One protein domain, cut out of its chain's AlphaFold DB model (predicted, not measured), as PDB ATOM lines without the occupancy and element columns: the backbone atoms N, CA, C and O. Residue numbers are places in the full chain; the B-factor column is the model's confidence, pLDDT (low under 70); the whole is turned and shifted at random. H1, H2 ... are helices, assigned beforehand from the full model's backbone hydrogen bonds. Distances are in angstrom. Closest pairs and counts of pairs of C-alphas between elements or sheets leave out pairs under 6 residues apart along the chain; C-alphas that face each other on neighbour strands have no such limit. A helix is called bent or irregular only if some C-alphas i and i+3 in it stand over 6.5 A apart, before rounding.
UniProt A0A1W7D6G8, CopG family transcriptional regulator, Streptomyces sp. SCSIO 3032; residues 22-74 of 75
ATOM      1  N   ALA A  22     -15.936 -33.158 -71.068       77.19
ATOM      2  CA  ALA A  22     -15.339 -32.333 -70.027       77.19
ATOM      3  C   ALA A  22     -15.328 -30.850 -70.396       77.19
ATOM      4  O   ALA A  22     -15.510 -30.006 -69.521       77.19
ATOM      5  N   HIS A  23     -15.173 -30.533 -71.683       78.31
ATOM      6  CA  HIS A  23     -15.340 -29.167 -72.167       78.31
ATOM      7  C   HIS A  23     -16.777 -28.679 -71.945       78.31
ATOM      8  O   HIS A  23     -16.969 -27.614 -71.367       78.31
ATOM      9  N   VAL A  24     -17.787 -29.490 -72.288       89.50
ATOM     10  CA  VAL A  24     -19.200 -29.168 -72.008       89.50
ATOM     11  C   VAL A  24     -19.439 -28.955 -70.512       89.50
ATOM     12  O   VAL A  24     -20.085 -27.984 -70.126       89.50
ATOM     13  N   ALA A  25     -18.871 -29.805 -69.652       89.62
ATOM     14  CA  ALA A  25     -18.978 -29.630 -68.205       89.62
ATOM     15  C   ALA A  25     -18.295 -28.341 -67.708       89.62
ATOM     16  O   ALA A  25     -18.803 -27.686 -66.799       89.62
ATOM     17  N   ALA A  26     -17.157 -27.958 -68.293       90.50
ATOM     18  CA  ALA A  26     -16.477 -26.706 -67.971       90.50
ATOM     19  C   ALA A  26     -17.300 -25.483 -68.406       90.50
ATOM     20  O   ALA A  26     -17.448 -24.549 -67.624       90.50
ATOM     21  N   VAL A  27     -17.890 -25.522 -69.604       93.44
ATOM     22  CA  VAL A  27     -18.770 -24.460 -70.114       93.44
ATOM     23  C   VAL A  27     -20.026 -24.326 -69.254       93.44
ATOM     24  O   VAL A  27     -20.388 -23.216 -68.883       93.44
ATOM     25  N   ALA A  28     -20.651 -25.437 -68.856       93.12
ATOM     26  CA  ALA A  28     -21.811 -25.408 -67.965       93.12
ATOM     27  C   ALA A  28     -21.486 -24.746 -66.616       93.12
ATOM     28  O   ALA A  28     -22.258 -23.926 -66.127       93.12
ATOM     29  N   ARG A  29     -20.314 -25.049 -66.039       93.69
ATOM     30  CA  ARG A  29     -19.841 -24.386 -64.814       93.69
ATOM     31  C   ARG A  29     -19.566 -22.901 -65.022       93.69
ATOM     32  O   ARG A  29     -19.742 -22.141 -64.079       93.69
ATOM     33  N   GLN A  30     -19.114 -22.497 -66.207       94.56
ATOM     34  CA  GLN A  30     -18.874 -21.087 -66.496       94.56
ATOM     35  C   GLN A  30     -20.189 -20.314 -66.598       94.56
ATOM     36  O   GLN A  30     -20.334 -19.312 -65.919       94.56
ATOM     37  N   ILE A  31     -21.172 -20.839 -67.335       96.56
ATOM     38  CA  ILE A  31     -22.513 -20.239 -67.421       96.56
ATOM     39  C   ILE A  31     -23.131 -20.087 -66.027       96.56
ATOM     40  O   ILE A  31     -23.757 -19.078 -65.728       96.56
ATOM     41  N   GLU A  32     -22.960 -21.093 -65.171       96.88
ATOM     42  CA  GLU A  32     -23.462 -21.022 -63.803       96.88
ATOM     43  C   GLU A  32     -22.759 -19.937 -62.981       96.88
ATOM     44  O   GLU A  32     -23.417 -19.210 -62.247       96.88
ATOM     45  N   ARG A  33     -21.437 -19.782 -63.128       97.50
ATOM     46  CA  ARG A  33     -20.697 -18.687 -62.483       97.50
ATOM     47  C   ARG A  33     -21.178 -17.326 -62.955       97.50
ATOM     48  O   ARG A  33     -21.455 -16.488 -62.112       97.50
ATOM     49  N   ASP A  34     -21.344 -17.150 -64.263       97.88
ATOM     50  CA  ASP A  34     -21.796 -15.881 -64.835       97.88
ATOM     51  C   ASP A  34     -23.182 -15.501 -64.275       97.88
ATOM     52  O   ASP A  34     -23.402 -14.367 -63.856       97.88
ATOM     53  N   ARG A  35     -24.098 -16.474 -64.156       97.19
ATOM     54  CA  ARG A  35     -25.412 -16.268 -63.521       97.19
ATOM     55  C   ARG A  35     -25.318 -15.928 -62.036       97.19
ATOM     56  O   ARG A  35     -26.079 -15.093 -61.556       97.19
ATOM     57  N   LEU A  36     -24.434 -16.591 -61.291       97.56
ATOM     58  CA  LEU A  36     -24.220 -16.282 -59.876       97.56
ATOM     59  C   LEU A  36     -23.653 -14.868 -59.704       97.56
ATOM     60  O   LEU A  36     -24.116 -14.143 -58.828       97.56
ATOM     61  N   ASP A  37     -22.720 -14.459 -60.561       97.12
ATOM     62  CA  ASP A  37     -22.137 -13.118 -60.547       97.12
ATOM     63  C   ASP A  37     -23.192 -12.040 -60.853       97.12
ATOM     64  O   ASP A  37     -23.183 -10.982 -60.225       97.12
ATOM     65  N   GLU A  38     -24.138 -12.305 -61.763       96.50
ATOM     66  CA  GLU A  38     -25.287 -11.418 -62.009       96.50
ATOM     67  C   GLU A  38     -26.165 -11.253 -60.757       96.50
ATOM     68  O   GLU A  38     -26.533 -10.132 -60.398       96.50
ATOM     69  N   LEU A  39     -26.478 -12.349 -60.057       96.38
ATOM     70  CA  LEU A  39     -27.282 -12.302 -58.831       96.38
ATOM     71  C   LEU A  39     -26.568 -11.560 -57.697       96.38
ATOM     72  O   LEU A  39     -27.205 -10.792 -56.975       96.38
ATOM     73  N   ILE A  40     -25.257 -11.769 -57.554       93.31
ATOM     74  CA  ILE A  40     -24.432 -11.066 -56.566       93.31
ATOM     75  C   ILE A  40     -24.440  -9.565 -56.857       93.31
ATOM     76  O   ILE A  40     -24.716  -8.786 -55.951       93.31
ATOM     77  N   GLN A  41     -24.231  -9.155 -58.111       95.12
ATOM     78  CA  GLN A  41     -24.245  -7.738 -58.487       95.12
ATOM     79  C   GLN A  41     -25.578  -7.056 -58.165       95.12
ATOM     80  O   GLN A  41     -25.588  -5.937 -57.653       95.12
ATOM     81  N   VAL A  42     -26.707  -7.720 -58.436       96.25
ATOM     82  CA  VAL A  42     -28.034  -7.185 -58.090       96.25
ATOM     83  C   VAL A  42     -28.186  -7.051 -56.573       96.25
ATOM     84  O   VAL A  42     -28.616  -6.000 -56.097       96.25
ATOM     85  N   ALA A  43     -27.790  -8.073 -55.812       93.38
ATOM     86  CA  ALA A  43     -27.884  -8.059 -54.355       93.38
ATOM     87  C   ALA A  43     -26.985  -6.985 -53.716       93.38
ATOM     88  O   ALA A  43     -27.423  -6.278 -52.811       93.38
ATOM     89  N   GLU A  44     -25.752  -6.821 -54.200       93.00
ATOM     90  CA  GLU A  44     -24.819  -5.793 -53.726       93.00
ATOM     91  C   GLU A  44     -25.290  -4.380 -54.084       93.00
ATOM     92  O   GLU A  44     -25.117  -3.458 -53.289       93.00
ATOM     93  N   ALA A  45     -25.914  -4.192 -55.249       94.19
ATOM     94  CA  ALA A  45     -26.493  -2.904 -55.622       94.19
ATOM     95  C   ALA A  45     -27.690  -2.525 -54.734       94.19
ATOM     96  O   ALA A  45     -27.883  -1.346 -54.438       94.19
ATOM     97  N   GLU A  46     -28.490  -3.508 -54.314       95.12
ATOM     98  CA  GLU A  46     -29.660  -3.284 -53.463       95.12
ATOM     99  C   GLU A  46     -29.289  -3.090 -51.986       95.12
ATOM    100  O   GLU A  46     -29.842  -2.216 -51.314       95.12
ATOM    101  N   HIS A  47     -28.362  -3.896 -51.470       91.50
ATOM    102  CA  HIS A  47     -28.093  -3.983 -50.033       91.50
ATOM    103  C   HIS A  47     -26.733  -3.422 -49.614       91.50
ATOM    104  O   HIS A  47     -26.534  -3.135 -48.434       91.50
ATOM    105  N   GLY A  48     -25.816  -3.218 -50.559       90.12
ATOM    106  CA  GLY A  48     -24.417  -2.924 -50.274       90.12
ATOM    107  C   GLY A  48     -23.603  -4.178 -49.925       90.12
ATOM    108  O   GLY A  48     -24.145  -5.284 -49.841       90.12
ATOM    109  N   PRO A  49     -22.278  -4.030 -49.747       89.19
ATOM    110  CA  PRO A  49     -21.418  -5.129 -49.327       89.19
ATOM    111  C   PRO A  49     -21.754  -5.558 -47.895       89.19
ATOM    112  O   PRO A  49     -21.959  -4.713 -47.029       89.19
ATOM    113  N   ILE A  50     -21.748  -6.867 -47.644       89.12
ATOM    114  CA  ILE A  50     -21.949  -7.433 -46.304       89.12
ATOM    115  C   ILE A  50     -20.588  -7.582 -45.616       89.12
ATOM    116  O   ILE A  50     -19.714  -8.291 -46.122       89.12
ATOM    117  N   ALA A  51     -20.416  -6.957 -44.453       92.56
ATOM    118  CA  ALA A  51     -19.212  -7.089 -43.639       92.56
ATOM    119  C   ALA A  51     -19.275  -8.318 -42.709       92.56
ATOM    120  O   ALA A  51     -20.349  -8.728 -42.255       92.56
ATOM    121  N   GLU A  52     -18.123  -8.908 -42.373       95.00
ATOM    122  CA  GLU A  52     -18.066 -10.072 -41.469       95.00
ATOM    123  C   GLU A  52     -18.620  -9.722 -40.080       95.00
ATOM    124  O   GLU A  52     -19.275 -10.542 -39.437       95.00
ATOM    125  N   GLU A  53     -18.429  -8.480 -39.634       95.50
ATOM    126  CA  GLU A  53     -18.959  -7.977 -38.370       95.50
ATOM    127  C   GLU A  53     -20.494  -8.000 -38.349       95.50
ATOM    128  O   GLU A  53     -21.096  -8.347 -37.331       95.50
ATOM    129  N   GLU A  54     -21.138  -7.681 -39.475       93.62
ATOM    130  CA  GLU A  54     -22.598  -7.721 -39.614       93.62
ATOM    131  C   GLU A  54     -23.115  -9.161 -39.587       93.62
ATOM    132  O   GLU A  54     -24.105  -9.464 -38.910       93.62
ATOM    133  N   VAL A  55     -22.408 -10.072 -40.262       95.69
ATOM    134  CA  VAL A  55     -22.710 -11.509 -40.230       95.69
ATOM    135  C   VAL A  55     -22.591 -12.041 -38.806       95.69
ATOM    136  O   VAL A  55     -23.483 -12.756 -38.336       95.69
ATOM    137  N   GLN A  56     -21.521 -11.685 -38.097       97.62
ATOM    138  CA  GLN A  56     -21.300 -12.148 -36.736       97.62
ATOM    139  C   GLN A  56     -22.352 -11.589 -35.771       97.62
ATOM    140  O   GLN A  56     -22.929 -12.350 -34.994       97.62
ATOM    141  N   ALA A  57     -22.703 -10.306 -35.884       96.69
ATOM    142  CA  ALA A  57     -23.767  -9.703 -35.084       96.69
ATOM    143  C   ALA A  57     -25.124 -10.405 -35.290       96.69
ATOM    144  O   ALA A  57     -25.875 -10.621 -34.328       96.69
ATOM    145  N   LEU A  58     -25.443 -10.802 -36.528       96.19
ATOM    146  CA  LEU A  58     -26.661 -11.552 -36.831       96.19
ATOM    147  C   LEU A  58     -26.624 -12.971 -36.247       96.19
ATOM    148  O   LEU A  58     -27.618 -13.414 -35.665       96.19
ATOM    149  N   ARG A  59     -25.484 -13.668 -36.358       97.50
ATOM    150  CA  ARG A  59     -25.274 -14.990 -35.740       97.50
ATOM    151  C   ARG A  59     -25.465 -14.930 -34.224       97.50
ATOM    152  O   ARG A  59     -26.205 -15.750 -33.684       97.50
ATOM    153  N   ASP A  60     -24.896 -13.928 -33.559       97.69
ATOM    154  CA  ASP A  60     -25.019 -13.743 -32.108       97.69
ATOM    155  C   ASP A  60     -26.466 -13.447 -31.691       97.69
ATOM    156  O   ASP A  60     -26.954 -13.936 -30.669       97.69
ATOM    157  N   ARG A  61     -27.188 -12.647 -32.485       97.25
ATOM    158  CA  ARG A  61     -28.616 -12.384 -32.261       97.25
ATOM    159  C   ARG A  61     -29.452 -13.656 -32.401       97.25
ATOM    160  O   ARG A  61     -30.331 -13.887 -31.575       97.25
ATOM    161  N   LEU A  62     -29.184 -14.475 -33.418       96.81
ATOM    162  CA  LEU A  62     -29.875 -15.747 -33.623       96.81
ATOM    163  C   LEU A  62     -29.567 -16.743 -32.499       96.81
ATOM    164  O   LEU A  62     -30.480 -17.413 -32.021       96.81
ATOM    165  N   GLY A  63     -28.306 -16.820 -32.064       96.38
ATOM    166  CA  GLY A  63     -27.885 -17.655 -30.940       96.38
ATOM    167  C   GLY A  63     -28.621 -17.292 -29.651       96.38
ATOM    168  O   GLY A  63     -29.194 -18.171 -29.015       96.38
ATOM    169  N   ARG A  64     -28.699 -15.994 -29.323       94.81
ATOM    170  CA  ARG A  64     -29.481 -15.503 -28.175       94.81
ATOM    171  C   ARG A  64     -30.960 -15.858 -28.287       94.81
ATOM    172  O   ARG A  64     -31.505 -16.452 -27.372       94.81
ATOM    173  N   ALA A  65     -31.584 -15.591 -29.436       93.25
ATOM    174  CA  ALA A  65     -32.999 -15.904 -29.639       93.25
ATOM    175  C   ALA A  65     -33.312 -17.406 -29.500       93.25
ATOM    176  O   ALA A  65     -34.403 -17.761 -29.061       93.25
ATOM    177  N   ARG A  66     -32.371 -18.288 -29.874       92.81
ATOM    178  CA  ARG A  66     -32.495 -19.735 -29.655       92.81
ATOM    179  C   ARG A  66     -32.360 -20.102 -28.181       92.81
ATOM    180  O   ARG A  66     -33.222 -20.819 -27.697       92.81
ATOM    181  N   GLY A  67     -31.361 -19.565 -27.477       91.44
ATOM    182  CA  GLY A  67     -31.210 -19.780 -26.035       91.44
ATOM    183  C   GLY A  67     -32.434 -19.310 -25.243       91.44
ATOM    184  O   GLY A  67     -32.965 -20.059 -24.433       91.44
ATOM    185  N   ASP A  68     -32.958 -18.124 -25.560       88.94
ATOM    186  CA  ASP A  68     -34.171 -17.584 -24.935       88.94
ATOM    187  C   ASP A  68     -35.404 -18.461 -25.225       88.94
ATOM    188  O   ASP A  68     -36.289 -18.622 -24.382       88.94
ATOM    189  N   ALA A  69     -35.494 -19.022 -26.438       83.44
ATOM    190  CA  ALA A  69     -36.569 -19.933 -26.812       83.44
ATOM    191  C   ALA A  69     -36.457 -21.272 -26.070       83.44
ATOM    192  O   ALA A  69     -37.465 -21.750 -25.557       83.44
ATOM    193  N   GLU A  70     -35.251 -21.836 -25.975       85.81
ATOM    194  CA  GLU A  70     -34.952 -23.068 -25.238       85.81
ATOM    195  C   GLU A  70     -35.292 -22.903 -23.751       85.81
ATOM    196  O   GLU A  70     -36.102 -23.673 -23.229       85.81
ATOM    197  N   GLU A  71     -34.829 -21.821 -23.115       80.31
ATOM    198  CA  GLU A  71     -35.143 -21.477 -21.720       80.31
ATOM    199  C   GLU A  71     -36.653 -21.315 -21.495       80.31
ATOM    200  O   GLU A  71     -37.211 -21.815 -20.517       80.31
ATOM    201  N   ARG A  72     -37.355 -20.679 -22.442       75.69
ATOM    202  CA  ARG A  72     -38.813 -20.519 -22.384       75.69
ATOM    203  C   ARG A  72     -39.573 -21.831 -22.587       75.69
ATOM    204  O   ARG A  72     -40.702 -21.945 -22.108       75.69
ATOM    205  N   THR A  73     -38.998 -22.791 -23.308       83.69
ATOM    206  CA  THR A  73     -39.611 -24.108 -23.554       83.69
ATOM    207  C   THR A  73     -39.183 -25.197 -22.570       83.69
ATOM    208  O   THR A  73     -39.825 -26.245 -22.551       83.69
ATOM    209  N   GLY A  74     -38.192 -24.944 -21.709       71.75
ATOM    210  CA  GLY A  74     -37.800 -25.841 -20.618       71.75
ATOM    211  C   GLY A  74     -37.290 -27.213 -21.073       71.75
ATOM    212  O   GLY A  74     -37.568 -28.205 -20.396       71.75
TER     213      GLY A  74
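Overview. This is residues 22 to 74 of the 75 residues of the protein "CopG family transcriptional regulator" of Streptomyces sp. SCSIO 3032 (UniProt A0A1W7D6G8). Two long helices, H1 and H2, make the two arms of a wide-open V, joined at its corner by the four linking residues 48 to 51. The arms do not fold back on each other, and there is no core between them. The printed part has 53 residues, with two named helices in the order H1, H2 and no named strand; the class is all helix, with 48 residues in the helices. The whole is extended, with a radius of gyration of the C-alphas of 18.9 A, and the C-alphas span 56 by 27 by 15 A along their three main axes.

Along the chain. H1 holds residues 22 to 47, from C-alpha 22 at (-15.339, -32.333, -70.027) to C-alpha 47 at (-28.093, -3.983, -50.033), a length of 37.0 A. H2 holds residues 52 to 73, from C-alpha 52 at (-18.066, -10.072, -41.469) to C-alpha 73 at (-39.611, -24.108, -23.554), a length of 31.3 A. Gly 74 follows H2 as the last printed residue.

Arrangement. H1 and H2 are apart, with no C-alpha of the one within 8 A of the other. The N-to-C direction of H1 has a y component of 0.79, and that of H2 has one of -0.48. Residues 22 to 39, 42 to 48 and 50 to 74 stand free. In both H1 and H2 every O i to N i+4 pair is within hydrogen-bond range. Neither helix is bent.

Size, cuts and confidence. The two C-alphas farthest apart are those of His 23 and Gly 74, at 56.3 A. The printed part has no cut, and the link from H1 to H2 is tight. The mean pLDDT of the printed part is 92.2, and no printed residue is under 70.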